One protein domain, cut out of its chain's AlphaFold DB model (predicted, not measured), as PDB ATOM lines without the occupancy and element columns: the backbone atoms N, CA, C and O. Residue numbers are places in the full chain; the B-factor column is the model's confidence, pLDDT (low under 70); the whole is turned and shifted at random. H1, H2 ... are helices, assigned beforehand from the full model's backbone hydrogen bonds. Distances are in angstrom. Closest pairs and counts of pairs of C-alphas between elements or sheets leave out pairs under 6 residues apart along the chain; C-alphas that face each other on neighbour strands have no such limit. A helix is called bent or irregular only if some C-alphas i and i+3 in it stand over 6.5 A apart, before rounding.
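Overview. This is residues 492 to 606 of the 873 residues of the protein "ZZ-type domain-containing protein" of Symbiodinium microadriaticum (UniProt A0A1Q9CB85). Helices H3, H4 and H5 fold back and forth as two successive hairpins; H2 crosses H5 near its beginning, and the kinked H1 packs on H5 with its residues 503 to 510. H6 joins H1 and H3 across one end, and the short H7 is a tail touching no helix. The 115 printed residues hold seven named helices, H1 to H7 in order, and no named strand: all helix. The whole is compact, with a radius of gyration of the C-alphas of 13.6 A and spans of 36 by 33 by 22 A.

Along the chain. H1, residues 492 to 510, begins at C-alpha (-11.419, 36.087, 7.219), has a kink of 59 degrees near residue 504 and measures 23.8 A; it is irregular, with C-alphas 501 and 504 7.4 A apart. H2 is residues 514 to 525. H3, residues 528 to 547, measures 30.0 A, has a kink of 26 degrees near residue 536 and is irregular, with C-alphas 529 and 532 7.3 A apart. H4 is residues 551 to 562, H5 570 to 584 and H6 587 to 599. H7, residues 602 to 606, ends at C-alpha (-15.198, 24.025, 10.569).

Arrangement. H1 touches H5 with residues 503 to 510 alone, closest C-alphas Val 510 and Gln 576 at 5.6 A, and H6 with residues 492 to 500 alone, Ala 496 and Leu 594 at 4.9 A. H2 touches H5, about perpendicular at 77 degrees, closest C-alphas Gly 518 and Gly 572 at 3.6 A. H3 and H4 form a hairpin at a shallow tilt of 31 degrees, closest C-alphas Leu 545 and Lys 554 at 5.6 A; H4 and H5 form another at 28 degrees, His 556 and Phe 574 at 4.9 A. H3 and H5 are apart. Every O i to N i+4 pair is within hydrogen-bond range in H4, H5, H6 and H7, against 12 of 15 in H1, 6 of 8 in H2 and 12 of 16 in H3.

Size, cuts and confidence. The farthest C-alphas, of Pro 528 and Glu 586, are 36.5 A apart. The printed part has no cut and no long link. Mean pLDDT of the printed part is 77.7; residues under 70 include 518 to 531, 564 to 568 and 601 to 606.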
ATOM      1  N   PRO A 492     -12.463  35.982   8.242       77.19
ATOM      2  CA  PRO A 492     -11.419  36.087   7.219       77.19
ATOM      3  C   PRO A 492     -10.692  37.441   7.191       77.19
ATOM      4  O   PRO A 492      -9.486  37.484   6.962       77.19
ATOM      5  N   GLU A 493     -11.394  38.532   7.502       81.56
ATOM      6  CA  GLU A 493     -10.857  39.897   7.584       81.56
ATOM      7  C   GLU A 493      -9.959  40.089   8.822       81.56
ATOM      8  O   GLU A 493      -8.978  40.830   8.781       81.56
ATOM      9  N   VAL A 494     -10.258  39.402   9.933       75.88
ATOM     10  CA  VAL A 494      -9.408  39.391  11.137       75.88
ATOM     11  C   VAL A 494      -8.125  38.603  10.872       75.88
ATOM     12  O   VAL A 494      -7.036  39.081  11.196       75.88
ATOM     13  N   LEU A 495      -8.229  37.438  10.226       74.69
ATOM     14  CA  LEU A 495      -7.076  36.617   9.839       74.69
ATOM     15  C   LEU A 495      -6.189  37.342   8.808       74.69
ATOM     16  O   LEU A 495      -4.965  37.377   8.959       74.69
ATOM     17  N   ALA A 496      -6.797  38.007   7.821       76.00
ATOM     18  CA  ALA A 496      -6.108  38.903   6.895       76.00
ATOM     19  C   ALA A 496      -5.424  40.070   7.627       76.00
ATOM     20  O   ALA A 496      -4.255  40.359   7.363       76.00
ATOM     21  N   GLY A 497      -6.097  40.693   8.598       72.38
ATOM     22  CA  GLY A 497      -5.541  41.723   9.480       72.38
ATOM     23  C   GLY A 497      -4.293  41.265  10.246       72.38
ATOM     24  O   GLY A 497      -3.296  41.990  10.282       72.38
ATOM     25  N   MET A 498      -4.323  40.052  10.806       76.31
ATOM     26  CA  MET A 498      -3.211  39.445  11.551       76.31
ATOM     27  C   MET A 498      -1.996  39.162  10.658       76.31
ATOM     28  O   MET A 498      -0.892  39.614  10.969       76.31
ATOM     29  N   VAL A 499      -2.191  38.456   9.536       71.94
ATOM     30  CA  VAL A 499      -1.104  38.132   8.591       71.94
ATOM     31  C   VAL A 499      -0.501  39.412   8.010       71.94
ATOM     32  O   VAL A 499       0.719  39.558   7.963       71.94
ATOM     33  N   ALA A 500      -1.346  40.374   7.635       74.81
ATOM     34  CA  ALA A 500      -0.917  41.649   7.077       74.81
ATOM     35  C   ALA A 500      -0.042  42.480   8.020       74.81
ATOM     36  O   ALA A 500       0.895  43.129   7.560       74.81
ATOM     37  N   TRP A 501      -0.341  42.471   9.322       77.31
ATOM     38  CA  TRP A 501       0.462  43.163  10.331       77.31
ATOM     39  C   TRP A 501       1.831  42.500  10.547       77.31
ATOM     40  O   TRP A 501       2.805  43.206  10.794       77.31
ATOM     41  N   LYS A 502       1.939  41.174  10.381       71.75
ATOM     42  CA  LYS A 502       3.204  40.431  10.521       71.75
ATOM     43  C   LYS A 502       4.086  40.375   9.267       71.75
ATOM     44  O   LYS A 502       5.227  39.933   9.388       71.75
ATOM     45  N   LEU A 503       3.635  40.831   8.091       75.62
ATOM     46  CA  LEU A 503       4.454  40.786   6.862       75.62
ATOM     47  C   LEU A 503       5.867  41.400   6.990       75.62
ATOM     48  O   LEU A 503       6.801  40.763   6.499       75.62
ATOM     49  N   PRO A 504       6.083  42.541   7.679       74.75
ATOM     50  CA  PRO A 504       7.426  43.102   7.836       74.75
ATOM     51  C   PRO A 504       8.386  42.195   8.621       74.75
ATOM     52  O   PRO A 504       9.571  42.158   8.318       74.75
ATOM     53  N   GLU A 505       7.882  41.428   9.593       71.50
ATOM     54  CA  GLU A 505       8.678  40.439  10.340       71.50
ATOM     55  C   GLU A 505       8.864  39.138   9.541       71.50
ATOM     56  O   GLU A 505       9.917  38.503   9.605       71.50
ATOM     57  N   LEU A 506       7.859  38.749   8.747       69.81
ATOM     58  CA  LEU A 506       7.947  37.603   7.840       69.81
ATOM     59  C   LEU A 506       9.018  37.816   6.757       69.81
ATOM     60  O   LEU A 506       9.684  36.850   6.397       69.81
ATOM     61  N   LEU A 507       9.232  39.051   6.281       73.44
ATOM     62  CA  LEU A 507      10.310  39.385   5.337       73.44
ATOM     63  C   LEU A 507      11.700  39.002   5.868       73.44
ATOM     64  O   LEU A 507      12.452  38.325   5.164       73.44
ATOM     65  N   ASP A 508      12.026  39.398   7.101       73.62
ATOM     66  CA  ASP A 508      13.319  39.088   7.724       73.62
ATOM     67  C   ASP A 508      13.497  37.574   7.938       73.62
ATOM     68  O   ASP A 508      14.608  37.057   7.809       73.62
ATOM     69  N   MET A 509      12.408  36.840   8.204       64.44
ATOM     70  CA  MET A 509      12.442  35.378   8.336       64.44
ATOM     71  C   MET A 509      12.600  34.642   6.996       64.44
ATOM     72  O   MET A 509      13.254  33.601   6.966       64.44
ATOM     73  N   VAL A 510      12.051  35.155   5.884       71.25
ATOM     74  CA  VAL A 510      12.214  34.509   4.565       71.25
ATOM     75  C   VAL A 510      13.521  34.859   3.849       71.25
ATOM     76  O   VAL A 510      13.849  34.215   2.856       71.25
ATOM     77  N   ALA A 511      14.307  35.816   4.348       75.94
ATOM     78  CA  ALA A 511      15.548  36.293   3.725       75.94
ATOM     79  C   ALA A 511      16.734  35.288   3.714       75.94
ATOM     80  O   ALA A 511      17.847  35.660   3.338       75.94
ATOM     81  N   GLY A 512      16.519  34.040   4.149       76.19
ATOM     82  CA  GLY A 512      17.511  32.958   4.151       76.19
ATOM     83  C   GLY A 512      17.686  32.239   2.805       76.19
ATOM     84  O   GLY A 512      17.301  32.735   1.746       76.19
ATOM     85  N   ASP A 513      18.279  31.045   2.850       77.12
ATOM     86  CA  ASP A 513      18.446  30.184   1.674       77.12
ATOM     87  C   ASP A 513      17.094  29.545   1.271       77.12
ATOM     88  O   ASP A 513      16.452  28.903   2.114       77.12
ATOM     89  N   PRO A 514      16.625  29.694   0.015       77.94
ATOM     90  CA  PRO A 514      15.371  29.092  -0.431       77.94
ATOM     91  C   PRO A 514      15.401  27.557  -0.492       77.94
ATOM     92  O   PRO A 514      14.333  26.948  -0.481       77.94
ATOM     93  N   GLU A 515      16.563  26.897  -0.523       80.25
ATOM     94  CA  GLU A 515      16.609  25.445  -0.334       80.25
ATOM     95  C   GLU A 515      16.322  25.084   1.126       80.25
ATOM     96  O   GLU A 515      15.398  24.311   1.382       80.25
ATOM     97  N   GLU A 516      17.035  25.662   2.098       73.44
ATOM     98  CA  GLU A 516      16.804  25.390   3.531       73.44
ATOM     99  C   GLU A 516      15.361  25.713   3.952       73.44
ATOM    100  O   GLU A 516      14.711  24.917   4.633       73.44
ATOM    101  N   LEU A 517      14.831  26.844   3.479       71.44
ATOM    102  CA  LEU A 517      13.463  27.288   3.750       71.44
ATOM    103  C   LEU A 517      12.411  26.441   3.006       71.44
ATOM    104  O   LEU A 517      11.342  26.152   3.547       71.44
ATOM    105  N   GLY A 518      12.722  25.994   1.787       68.44
ATOM    106  CA  GLY A 518      11.839  25.172   0.961       68.44
ATOM    107  C   GLY A 518      11.680  23.728   1.445       68.44
ATOM    108  O   GLY A 518      10.587  23.172   1.317       68.44
ATOM    109  N   HIS A 519      12.719  23.131   2.046       68.31
ATOM    110  CA  HIS A 519      12.689  21.748   2.552       68.31
ATOM    111  C   HIS A 519      11.519  21.484   3.508       68.31
ATOM    112  O   HIS A 519      10.868  20.442   3.418       68.31
ATOM    113  N   GLY A 520      11.229  22.436   4.400       64.00
ATOM    114  CA  GLY A 520      10.085  22.343   5.301       64.00
ATOM    115  C   GLY A 520       8.766  22.326   4.526       64.00
ATOM    116  O   GLY A 520       7.986  21.382   4.632       64.00
ATOM    117  N   PHE A 521       8.517  23.343   3.704       66.38
ATOM    118  CA  PHE A 521       7.247  23.465   2.985       66.38
ATOM    119  C   PHE A 521       6.989  22.281   2.027       66.38
ATOM    120  O   PHE A 521       5.868  21.781   1.954       66.38
ATOM    121  N   ALA A 522       8.038  21.737   1.398       68.25
ATOM    122  CA  ALA A 522       7.970  20.493   0.625       68.25
ATOM    123  C   ALA A 522       7.536  19.282   1.471       68.25
ATOM    124  O   ALA A 522       6.635  18.535   1.089       68.25
ATOM    125  N   ALA A 523       8.141  19.084   2.647       66.81
ATOM    126  CA  ALA A 523       7.794  17.970   3.528       66.81
ATOM    127  C   ALA A 523       6.404  18.125   4.185       66.81
ATOM    128  O   ALA A 523       5.796  17.119   4.547       66.81
ATOM    129  N   ALA A 524       5.868  19.349   4.277       62.16
ATOM    130  CA  ALA A 524       4.468  19.599   4.627       62.16
ATOM    131  C   ALA A 524       3.512  19.114   3.519       62.16
ATOM    132  O   ALA A 524       2.533  18.423   3.796       62.16
ATOM    133  N   LEU A 525       3.832  19.422   2.258       64.81
ATOM    134  CA  LEU A 525       3.060  19.018   1.078       64.81
ATOM    135  C   LEU A 525       3.098  17.515   0.804       64.81
ATOM    136  O   LEU A 525       2.111  16.941   0.348       64.81
ATOM    137  N   ALA A 526       4.209  16.859   1.129       68.25
ATOM    138  CA  ALA A 526       4.344  15.410   1.046       68.25
ATOM    139  C   ALA A 526       3.666  14.651   2.212       68.25
ATOM    140  O   ALA A 526       3.731  13.422   2.245       68.25
ATOM    141  N   HIS A 527       3.046  15.336   3.186       68.38
ATOM    142  CA  HIS A 527       2.515  14.701   4.395       68.38
ATOM    143  C   HIS A 527       1.079  14.158   4.195       68.38
ATOM    144  O   HIS A 527       0.127  14.945   4.155       68.38
ATOM    145  N   PRO A 528       0.860  12.824   4.128       68.75
ATOM    146  CA  PRO A 528      -0.379  12.250   3.589       68.75
ATOM    147  C   PRO A 528      -1.718  12.718   4.196       68.75
ATOM    148  O   PRO A 528      -2.643  12.937   3.415       68.75
ATOM    149  N   PRO A 529      -1.885  12.901   5.527       65.69
ATOM    150  CA  PRO A 529      -3.190  13.266   6.091       65.69
ATOM    151  C   PRO A 529      -3.585  14.737   5.872       65.69
ATOM    152  O   PRO A 529      -4.733  15.084   6.132       65.69
ATOM    153  N   ILE A 530      -2.665  15.595   5.413       57.97
ATOM    154  CA  ILE A 530      -2.937  17.012   5.093       57.97
ATOM    155  C   ILE A 530      -2.640  17.370   3.631       57.97
ATOM    156  O   ILE A 530      -3.047  18.430   3.170       57.97
ATOM    157  N   GLN A 531      -1.972  16.487   2.883       68.94
ATOM    158  CA  GLN A 531      -1.612  16.697   1.481       68.94
ATOM    159  C   GLN A 531      -2.824  17.074   0.615       68.94
ATOM    160  O   GLN A 531      -2.739  18.022  -0.155       68.94
ATOM    161  N   GLY A 532      -3.960  16.382   0.761       71.19
ATOM    162  CA  GLY A 532      -5.160  16.662  -0.038       71.19
ATOM    163  C   GLY A 532      -5.723  18.070   0.186       71.19
ATOM    164  O   GLY A 532      -5.923  18.814  -0.773       71.19
ATOM    165  N   THR A 533      -5.924  18.461   1.447       68.81
ATOM    166  CA  THR A 533      -6.479  19.774   1.809       68.81
ATOM    167  C   THR A 533      -5.498  20.916   1.548       68.81
ATOM    168  O   THR A 533      -5.910  21.974   1.077       68.81
ATOM    169  N   LEU A 534      -4.198  20.708   1.780       67.25
ATOM    170  CA  LEU A 534      -3.163  21.704   1.497       67.25
ATOM    171  C   LEU A 534      -2.972  21.915  -0.016       67.25
ATOM    172  O   LEU A 534      -2.888  23.059  -0.460       67.25
ATOM    173  N   GLN A 535      -2.987  20.843  -0.819       74.00
ATOM    174  CA  GLN A 535      -2.954  20.936  -2.283       74.00
ATOM    175  C   GLN A 535      -4.200  21.660  -2.817       74.00
ATOM    176  O   GLN A 535      -4.085  22.491  -3.715       74.00
ATOM    177  N   GLU A 536      -5.390  21.408  -2.258       79.25
ATOM    178  CA  GLU A 536      -6.609  22.143  -2.626       79.25
ATOM    179  C   GLU A 536      -6.509  23.636  -2.272       79.25
ATOM    180  O   GLU A 536      -6.800  24.490  -3.115       79.25
ATOM    181  N   ALA A 537      -6.035  23.969  -1.067       76.19
ATOM    182  CA  ALA A 537      -5.812  25.350  -0.646       76.19
ATOM    183  C   ALA A 537      -4.809  26.083  -1.555       76.19
ATOM    184  O   ALA A 537      -5.008  27.249  -1.898       76.19
ATOM    185  N   MET A 538      -3.761  25.392  -2.006       79.62
ATOM    186  CA  MET A 538      -2.757  25.947  -2.914       79.62
ATOM    187  C   MET A 538      -3.251  26.067  -4.361       79.62
ATOM    188  O   MET A 538      -3.003  27.093  -4.992       79.62
ATOM    189  N   ASN A 539      -4.041  25.113  -4.862       85.12
ATOM    190  CA  ASN A 539      -4.745  25.246  -6.144       85.12
ATOM    191  C   ASN A 539      -5.690  26.465  -6.152       85.12
ATOM    192  O   ASN A 539      -5.741  27.200  -7.135       85.12
ATOM    193  N   LYS A 540      -6.399  26.716  -5.040       82.94
ATOM    194  CA  LYS A 540      -7.245  27.908  -4.831       82.94
ATOM    195  C   LYS A 540      -6.441  29.219  -4.785       82.94
ATOM    196  O   LYS A 540      -6.931  30.258  -5.221       82.94
ATOM    197  N   LEU A 541      -5.190  29.179  -4.319       85.19
ATOM    198  CA  LEU A 541      -4.309  30.349  -4.247       85.19
ATOM    199  C   LEU A 541      -3.769  30.795  -5.625       85.19
ATOM    200  O   LEU A 541      -3.634  31.997  -5.848       85.19
ATOM    201  N   VAL A 542      -3.518  29.877  -6.570       89.94
ATOM    202  CA  VAL A 542      -3.020  30.194  -7.934       89.94
ATOM    203  C   VAL A 542      -3.807  31.318  -8.645       89.94
ATOM    204  O   VAL A 542      -3.173  32.288  -9.077       89.94
ATOM    205  N   PRO A 543      -5.152  31.262  -8.782       91.88
ATOM    206  CA  PRO A 543      -5.914  32.323  -9.446       91.88
ATOM    207  C   PRO A 543      -5.918  33.646  -8.668       91.88
ATOM    208  O   PRO A 543      -5.967  34.705  -9.294       91.88
ATOM    209  N   LEU A 544      -5.806  33.621  -7.334       89.06
ATOM    210  CA  LEU A 544      -5.676  34.844  -6.533       89.06
ATOM    211  C   LEU A 544      -4.326  35.525  -6.802       89.06
ATOM    212  O   LEU A 544      -4.291  36.715  -7.108       89.06
ATOM    213  N   LEU A 545      -3.216  34.778  -6.794       89.75
ATOM    214  CA  LEU A 545      -1.897  35.334  -7.131       89.75
ATOM    215  C   LEU A 545      -1.856  35.909  -8.554       89.75
ATOM    216  O   LEU A 545      -1.198  36.925  -8.779       89.75
ATOM    217  N   ALA A 546      -2.596  35.313  -9.495       91.69
ATOM    218  CA  ALA A 546      -2.780  35.869 -10.835       91.69
ATOM    219  C   ALA A 546      -3.532  37.214 -10.812       91.69
ATOM    220  O   ALA A 546      -3.053  38.189 -11.389       91.69
ATOM    221  N   ALA A 547      -4.681  37.276 -10.129       92.12
ATOM    222  CA  ALA A 547      -5.552  38.454 -10.090       92.12
ATOM    223  C   ALA A 547      -4.878  39.690  -9.465       92.12
ATOM    224  O   ALA A 547      -5.058  40.802  -9.958       92.12
ATOM    225  N   TYR A 548      -4.063  39.494  -8.425       91.88
ATOM    226  CA  TYR A 548      -3.338  40.573  -7.741       91.88
ATOM    227  C   TYR A 548      -1.916  40.817  -8.287       91.88
ATOM    228  O   TYR A 548      -1.166  41.608  -7.718       91.88
ATOM    229  N   GLY A 549      -1.528  40.167  -9.390       90.50
ATOM    230  CA  GLY A 549      -0.268  40.440 -10.093       90.50
ATOM    231  C   GLY A 549       1.001  39.829  -9.480       90.50
ATOM    232  O   GLY A 549       2.101  40.186  -9.904       90.50
ATOM    233  N   LEU A 550       0.895  38.882  -8.540       91.56
ATOM    234  CA  LEU A 550       2.041  38.173  -7.948       91.56
ATOM    235  C   LEU A 550       2.570  37.072  -8.889       91.56
ATOM    236  O   LEU A 550       2.617  35.894  -8.535       91.56
ATOM    237  N   ALA A 551       2.974  37.450 -10.105       91.75
ATOM    238  CA  ALA A 551       3.392  36.519 -11.155       91.75
ATOM    239  C   ALA A 551       4.579  35.622 -10.747       91.75
ATOM    240  O   ALA A 551       4.600  34.443 -11.092       91.75
ATOM    241  N   GLU A 552       5.537  36.148  -9.974       91.06
ATOM    242  CA  GLU A 552       6.687  35.383  -9.467       91.06
ATOM    243  C   GLU A 552       6.255  34.310  -8.452       91.06
ATOM    244  O   GLU A 552       6.646  33.150  -8.572       91.06
ATOM    245  N   ALA A 553       5.382  34.659  -7.499       89.06
ATOM    246  CA  ALA A 553       4.830  33.700  -6.541       89.06
ATOM    247  C   ALA A 553       3.949  32.652  -7.237       89.06
ATOM    248  O   ALA A 553       4.045  31.467  -6.934       89.06
ATOM    249  N   LYS A 554       3.142  33.073  -8.220       93.00
ATOM    250  CA  LYS A 554       2.326  32.177  -9.047       93.00
ATOM    251  C   LYS A 554       3.184  31.148  -9.794       93.00
ATOM    252  O   LYS A 554       2.868  29.967  -9.743       93.00
ATOM    253  N   ALA A 555       4.276  31.570 -10.435       91.69
ATOM    254  CA  ALA A 555       5.137  30.669 -11.205       91.69
ATOM    255  C   ALA A 555       5.819  29.603 -10.324       91.69
ATOM    256  O   ALA A 555       5.836  28.425 -10.678       91.69
ATOM    257  N   HIS A 556       6.333  29.991  -9.150       89.25
ATOM    258  CA  HIS A 556       6.901  29.032  -8.195       89.25
ATOM    259  C   HIS A 556       5.833  28.114  -7.575       89.25
ATOM    260  O   HIS A 556       6.122  26.952  -7.291       89.25
ATOM    261  N   LEU A 557       4.602  28.610  -7.397       87.31
ATOM    262  CA  LEU A 557       3.462  27.823  -6.927       87.31
ATOM    263  C   LEU A 557       3.033  26.763  -7.949       87.31
ATOM    264  O   LEU A 557       2.852  25.608  -7.582       87.31
ATOM    265  N   GLU A 558       2.900  27.130  -9.224       90.25
ATOM    266  CA  GLU A 558       2.524  26.199 -10.297       90.25
ATOM    267  C   GLU A 558       3.579  25.099 -10.477       90.25
ATOM    268  O   GLU A 558       3.229  23.921 -10.462       90.25
ATOM    269  N   LEU A 559       4.869  25.455 -10.493       87.44
ATOM    270  CA  LEU A 559       5.975  24.489 -10.517       87.44
ATOM    271  C   LEU A 559       5.917  23.497  -9.336       87.44
ATOM    272  O   LEU A 559       6.148  22.301  -9.503       87.44
ATOM    273  N   LEU A 560       5.583  23.979  -8.138       83.94
ATOM    274  CA  LEU A 560       5.463  23.152  -6.936       83.94
ATOM    275  C   LEU A 560       4.219  22.243  -6.953       83.94
ATOM    276  O   LEU A 560       4.270  21.132  -6.430       83.94
ATOM    277  N   LEU A 561       3.121  22.691  -7.567       83.75
ATOM    278  CA  LEU A 561       1.904  21.896  -7.762       83.75
ATOM    279  C   LEU A 561       2.090  20.814  -8.839       83.75
ATOM    280  O   LEU A 561       1.546  19.719  -8.688       83.75
ATOM    281  N   GLU A 562       2.877  21.093  -9.884       84.31
ATOM    282  CA  GLU A 562       3.263  20.131 -10.928       84.31
ATOM    283  C   GLU A 562       4.248  19.066 -10.416       84.31
ATOM    284  O   GLU A 562       4.119  17.888 -10.759       84.31
ATOM    285  N   SER A 563       5.218  19.447  -9.574       77.06
ATOM    286  CA  SER A 563       6.228  18.528  -9.033       77.06
ATOM    287  C   SER A 563       6.371  18.591  -7.501       77.06
ATOM    288  O   SER A 563       7.448  18.919  -7.003       77.06
ATOM    289  N   PRO A 564       5.359  18.179  -6.710       65.06
ATOM    290  CA  PRO A 564       5.380  18.294  -5.242       65.06
ATOM    291  C   PRO A 564       6.471  17.458  -4.544       65.06
ATOM    292  O   PRO A 564       6.751  17.664  -3.368       65.06
ATOM    293  N   ASN A 565       7.107  16.527  -5.264       62.75
ATOM    294  CA  ASN A 565       8.234  15.718  -4.787       62.75
ATOM    295  C   ASN A 565       9.601  16.168  -5.352       62.75
ATOM    296  O   ASN A 565      10.579  15.430  -5.214       62.75
ATOM    297  N   SER A 566       9.705  17.320  -6.032       57.56
ATOM    298  CA  SER A 566      10.986  17.795  -6.577       57.56
ATOM    299  C   SER A 566      11.908  18.322  -5.467       57.56
ATOM    300  O   SER A 566      11.545  19.304  -4.814       57.56
ATOM    301  N   PRO A 567      13.111  17.754  -5.259       54.16
ATOM    302  CA  PRO A 567      14.098  18.356  -4.369       54.16
ATOM    303  C   PRO A 567      14.701  19.605  -5.029       54.16
ATOM    304  O   PRO A 567      15.254  19.520  -6.125       54.16
ATOM    305  N   GLY A 568      14.601  20.760  -4.369       63.75
ATOM    306  CA  GLY A 568      15.193  22.016  -4.834       63.75
ATOM    307  C   GLY A 568      14.550  23.257  -4.212       63.75
ATOM    308  O   GLY A 568      13.648  23.160  -3.382       63.75
ATOM    309  N   ALA A 569      15.002  24.434  -4.647       74.12
ATOM    310  CA  ALA A 569      14.634  25.730  -4.074       74.12
ATOM    311  C   ALA A 569      13.174  26.182  -4.305       74.12
ATOM    312  O   ALA A 569      12.715  27.097  -3.626       74.12
ATOM    313  N   ALA A 570      12.432  25.581  -5.246       79.69
ATOM    314  CA  ALA A 570      11.100  26.043  -5.675       79.69
ATOM    315  C   ALA A 570      10.103  26.363  -4.527       79.69
ATOM    316  O   ALA A 570       9.559  27.468  -4.531       79.69
ATOM    317  N   PRO A 571       9.892  25.498  -3.513       79.50
ATOM    318  CA  PRO A 571       9.018  25.816  -2.379       79.50
ATOM    319  C   PRO A 571       9.503  26.969  -1.486       79.50
ATOM    320  O   PRO A 571       8.675  27.665  -0.901       79.50
ATOM    321  N   GLY A 572      10.813  27.222  -1.394       80.06
ATOM    322  CA  GLY A 572      11.335  28.382  -0.664       80.06
ATOM    323  C   GLY A 572      11.284  29.665  -1.488       80.06
ATOM    324  O   GLY A 572      10.906  30.708  -0.962       80.06
ATOM    325  N   LEU A 573      11.553  29.578  -2.794       87.31
ATOM    326  CA  LEU A 573      11.356  30.674  -3.748       87.31
ATOM    327  C   LEU A 573       9.883  31.102  -3.812       87.31
ATOM    328  O   LEU A 573       9.598  32.298  -3.866       87.31
ATOM    329  N   PHE A 574       8.942  30.153  -3.728       87.44
ATOM    330  CA  PHE A 574       7.515  30.438  -3.567       87.44
ATOM    331  C   PHE A 574       7.246  31.268  -2.306       87.44
ATOM    332  O   PHE A 574       6.666  32.345  -2.409       87.44
ATOM    333  N   LEU A 575       7.700  30.823  -1.130       80.75
ATOM    334  CA  LEU A 575       7.469  31.552   0.122       80.75
ATOM    335  C   LEU A 575       8.147  32.933   0.135       80.75
ATOM    336  O   LEU A 575       7.539  33.908   0.578       80.75
ATOM    337  N   GLN A 576       9.359  33.050  -0.417       86.31
ATOM    338  CA  GLN A 576      10.065  34.324  -0.578       86.31
ATOM    339  C   GLN A 576       9.308  35.294  -1.491       86.31
ATOM    340  O   GLN A 576       9.039  36.427  -1.093       86.31
ATOM    341  N   SER A 577       8.935  34.861  -2.698       90.25
ATOM    342  CA  SER A 577       8.218  35.706  -3.663       90.25
ATOM    343  C   SER A 577       6.778  36.012  -3.232       90.25
ATOM    344  O   SER A 577       6.289  37.108  -3.505       90.25
ATOM    345  N   LEU A 578       6.125  35.118  -2.479       86.56
ATOM    346  CA  LEU A 578       4.824  35.362  -1.855       86.56
ATOM    347  C   LEU A 578       4.909  36.458  -0.785       86.56
ATOM    348  O   LEU A 578       4.221  37.469  -0.903       86.56
ATOM    349  N   VAL A 579       5.754  36.294   0.240       85.06
ATOM    350  CA  VAL A 579       5.870  37.271   1.341       85.06
ATOM    351  C   VAL A 579       6.381  38.618   0.823       85.06
ATOM    352  O   VAL A 579       5.838  39.662   1.189       85.06
ATOM    353  N   ARG A 580       7.357  38.608  -0.095       89.19
ATOM    354  CA  ARG A 580       7.844  39.819  -0.768       89.19
ATOM    355  C   ARG A 580       6.743  40.503  -1.572       89.19
ATOM    356  O   ARG A 580       6.533  41.696  -1.386       89.19
ATOM    357  N   GLY A 581       6.031  39.759  -2.420       88.62
ATOM    358  CA  GLY A 581       4.943  40.283  -3.242       88.62
ATOM    359  C   GLY A 581       3.824  40.891  -2.397       88.62
ATOM    360  O   GLY A 581       3.431  42.033  -2.635       88.62
ATOM    361  N   LEU A 582       3.385  40.178  -1.354       84.25
ATOM    362  CA  LEU A 582       2.374  40.650  -0.404       84.25
ATOM    363  C   LEU A 582       2.801  41.941   0.309       84.25
ATOM    364  O   LEU A 582       1.983  42.844   0.436       84.25
ATOM    365  N   ASN A 583       4.065  42.070   0.733       87.12
ATOM    366  CA  ASN A 583       4.563  43.293   1.380       87.12
ATOM    367  C   ASN A 583       4.817  44.444   0.376       87.12
ATOM    368  O   ASN A 583       5.021  45.585   0.786       87.12
ATOM    369  N   THR A 584       4.829  44.175  -0.934       89.94
ATOM    370  CA  THR A 584       4.870  45.220  -1.978       89.94
ATOM    371  C   THR A 584       3.494  45.634  -2.504       89.94
ATOM    372  O   THR A 584       3.415  46.594  -3.270       89.94
ATOM    373  N   LEU A 585       2.413  44.950  -2.111       88.69
ATOM    374  CA  LEU A 585       1.053  45.375  -2.445       88.69
ATOM    375  C   LEU A 585       0.643  46.626  -1.660       88.69
ATOM    376  O   LEU A 585       1.095  46.887  -0.548       88.69
ATOM    377  N   GLU A 586      -0.302  47.374  -2.226       87.75
ATOM    378  CA  GLU A 586      -1.033  48.398  -1.482       87.75
ATOM    379  C   GLU A 586      -1.840  47.734  -0.347       87.75
ATOM    380  O   GLU A 586      -2.489  46.710  -0.598       87.75
ATOM    381  N   PRO A 587      -1.897  48.312   0.872       84.00
ATOM    382  CA  PRO A 587      -2.529  47.669   2.030       84.00
ATOM    383  C   PRO A 587      -3.988  47.234   1.821       84.00
ATOM    384  O   PRO A 587      -4.435  46.274   2.441       84.00
ATOM    385  N   GLN A 588      -4.725  47.912   0.934       84.31
ATOM    386  CA  GLN A 588      -6.091  47.540   0.550       84.31
ATOM    387  C   GLN A 588      -6.114  46.212  -0.225       84.31
ATOM    388  O   GLN A 588      -6.745  45.263   0.228       84.31
ATOM    389  N   LYS A 589      -5.349  46.103  -1.321       87.56
ATOM    390  CA  LYS A 589      -5.209  44.871  -2.127       87.56
ATOM    391  C   LYS A 589      -4.634  43.712  -1.312       87.56
ATOM    392  O   LYS A 589      -5.020  42.564  -1.495       87.56
ATOM    393  N   GLN A 590      -3.728  44.019  -0.387       84.88
ATOM    394  CA  GLN A 590      -3.151  43.058   0.547       84.88
ATOM    395  C   GLN A 590      -4.214  42.464   1.493       84.88
ATOM    396  O   GLN A 590      -4.236  41.251   1.696       84.88
ATOM    397  N   GLN A 591      -5.116  43.292   2.044       82.12
ATOM    398  CA  GLN A 591      -6.272  42.817   2.817       82.12
ATOM    399  C   GLN A 591      -7.249  42.024   1.944       82.12
ATOM    400  O   GLN A 591      -7.685  40.952   2.350       82.12
ATOM    401  N   GLU A 592      -7.568  42.526   0.751       88.38
ATOM    402  CA  GLU A 592      -8.533  41.929  -0.179       88.38
ATOM    403  C   GLU A 592      -8.110  40.511  -0.611       88.38
ATOM    404  O   GLU A 592      -8.893  39.568  -0.493       88.38
ATOM    405  N   LEU A 593      -6.839  40.330  -0.996       86.25
ATOM    406  CA  LEU A 593      -6.249  39.034  -1.345       86.25
ATOM    407  C   LEU A 593      -6.316  38.048  -0.178       86.25
ATOM    408  O   LEU A 593      -6.809  36.931  -0.343       86.25
ATOM    409  N   LEU A 594      -5.817  38.446   0.996       81.50
ATOM    410  CA  LEU A 594      -5.761  37.569   2.167       81.50
ATOM    411  C   LEU A 594      -7.167  37.197   2.657       81.50
ATOM    412  O   LEU A 594      -7.410  36.039   2.984       81.50
ATOM    413  N   THR A 595      -8.105  38.147   2.634       83.69
ATOM    414  CA  THR A 595      -9.513  37.914   2.986       83.69
ATOM    415  C   THR A 595     -10.151  36.928   2.010       83.69
ATOM    416  O   THR A 595     -10.720  35.927   2.443       83.69
ATOM    417  N   ALA A 596      -9.992  37.139   0.698       87.00
ATOM    418  CA  ALA A 596     -10.504  36.234  -0.332       87.00
ATOM    419  C   ALA A 596      -9.884  34.827  -0.245       87.00
ATOM    420  O   ALA A 596     -10.573  33.837  -0.487       87.00
ATOM    421  N   PHE A 597      -8.607  34.714   0.138       82.62
ATOM    422  CA  PHE A 597      -7.976  33.424   0.409       82.62
ATOM    423  C   PHE A 597      -8.614  32.729   1.619       82.62
ATOM    424  O   PHE A 597      -9.051  31.588   1.485       82.62
ATOM    425  N   PHE A 598      -8.727  33.400   2.771       75.81
ATOM    426  CA  PHE A 598      -9.314  32.801   3.975       75.81
ATOM    427  C   PHE A 598     -10.802  32.451   3.803       75.81
ATOM    428  O   PHE A 598     -11.212  31.378   4.239       75.81
ATOM    429  N   GLN A 599     -11.585  33.260   3.077       82.56
ATOM    430  CA  GLN A 599     -12.972  32.938   2.700       82.56
ATOM    431  C   GLN A 599     -13.080  31.627   1.893       82.56
ATOM    432  O   GLN A 599     -14.043  30.881   2.043       82.56
ATOM    433  N   GLN A 600     -12.080  31.287   1.071       75.06
ATOM    434  CA  GLN A 600     -12.041  30.023   0.316       75.06
ATOM    435  C   GLN A 600     -11.576  28.808   1.149       75.06
ATOM    436  O   GLN A 600     -11.642  27.671   0.660       75.06
ATOM    437  N   GLN A 601     -11.121  29.036   2.388       67.88
ATOM    438  CA  GLN A 601     -10.666  28.014   3.340       67.88
ATOM    439  C   GLN A 601     -11.632  27.790   4.516       67.88
ATOM    440  O   GLN A 601     -11.246  27.170   5.501       67.88
ATOM    441  N   ASP A 602     -12.888  28.234   4.431       61.94
ATOM    442  CA  ASP A 602     -13.870  28.115   5.526       61.94
ATOM    443  C   ASP A 602     -14.088  26.655   6.002       61.94
ATOM    444  O   ASP A 602     -14.246  26.361   7.187       61.94
ATOM    445  N   GLN A 603     -13.927  25.687   5.094       55.28
ATOM    446  CA  GLN A 603     -13.940  24.250   5.411       55.28
ATOM    447  C   GLN A 603     -12.765  23.786   6.302       55.28
ATOM    448  O   GLN A 603     -12.861  22.732   6.927       55.28
ATOM    449  N   LEU A 604     -11.673  24.556   6.393       50.62
ATOM    450  CA  LEU A 604     -10.568  24.333   7.339       50.62
ATOM    451  C   LEU A 604     -10.833  24.972   8.716       50.62
ATOM    452  O   LEU A 604     -10.169  24.602   9.684       50.62
ATOM    453  N   LEU A 605     -11.797  25.895   8.822       51.28
ATOM    454  CA  LEU A 605     -12.248  26.485  10.089       51.28
ATOM    455  C   LEU A 605     -13.318  25.620  10.774       51.28
ATOM    456  O   LEU A 605     -13.326  25.535  12.000       51.28
ATOM    457  N   ALA A 606     -14.158  24.906  10.017       56.09
ATOM    458  CA  ALA A 606     -15.198  24.025  10.569       56.09
ATOM    459  C   ALA A 606     -14.699  22.987  11.617       56.09
ATOM    460  O   ALA A 606     -15.370  22.812  12.636       56.09
TER     461      ALA A 606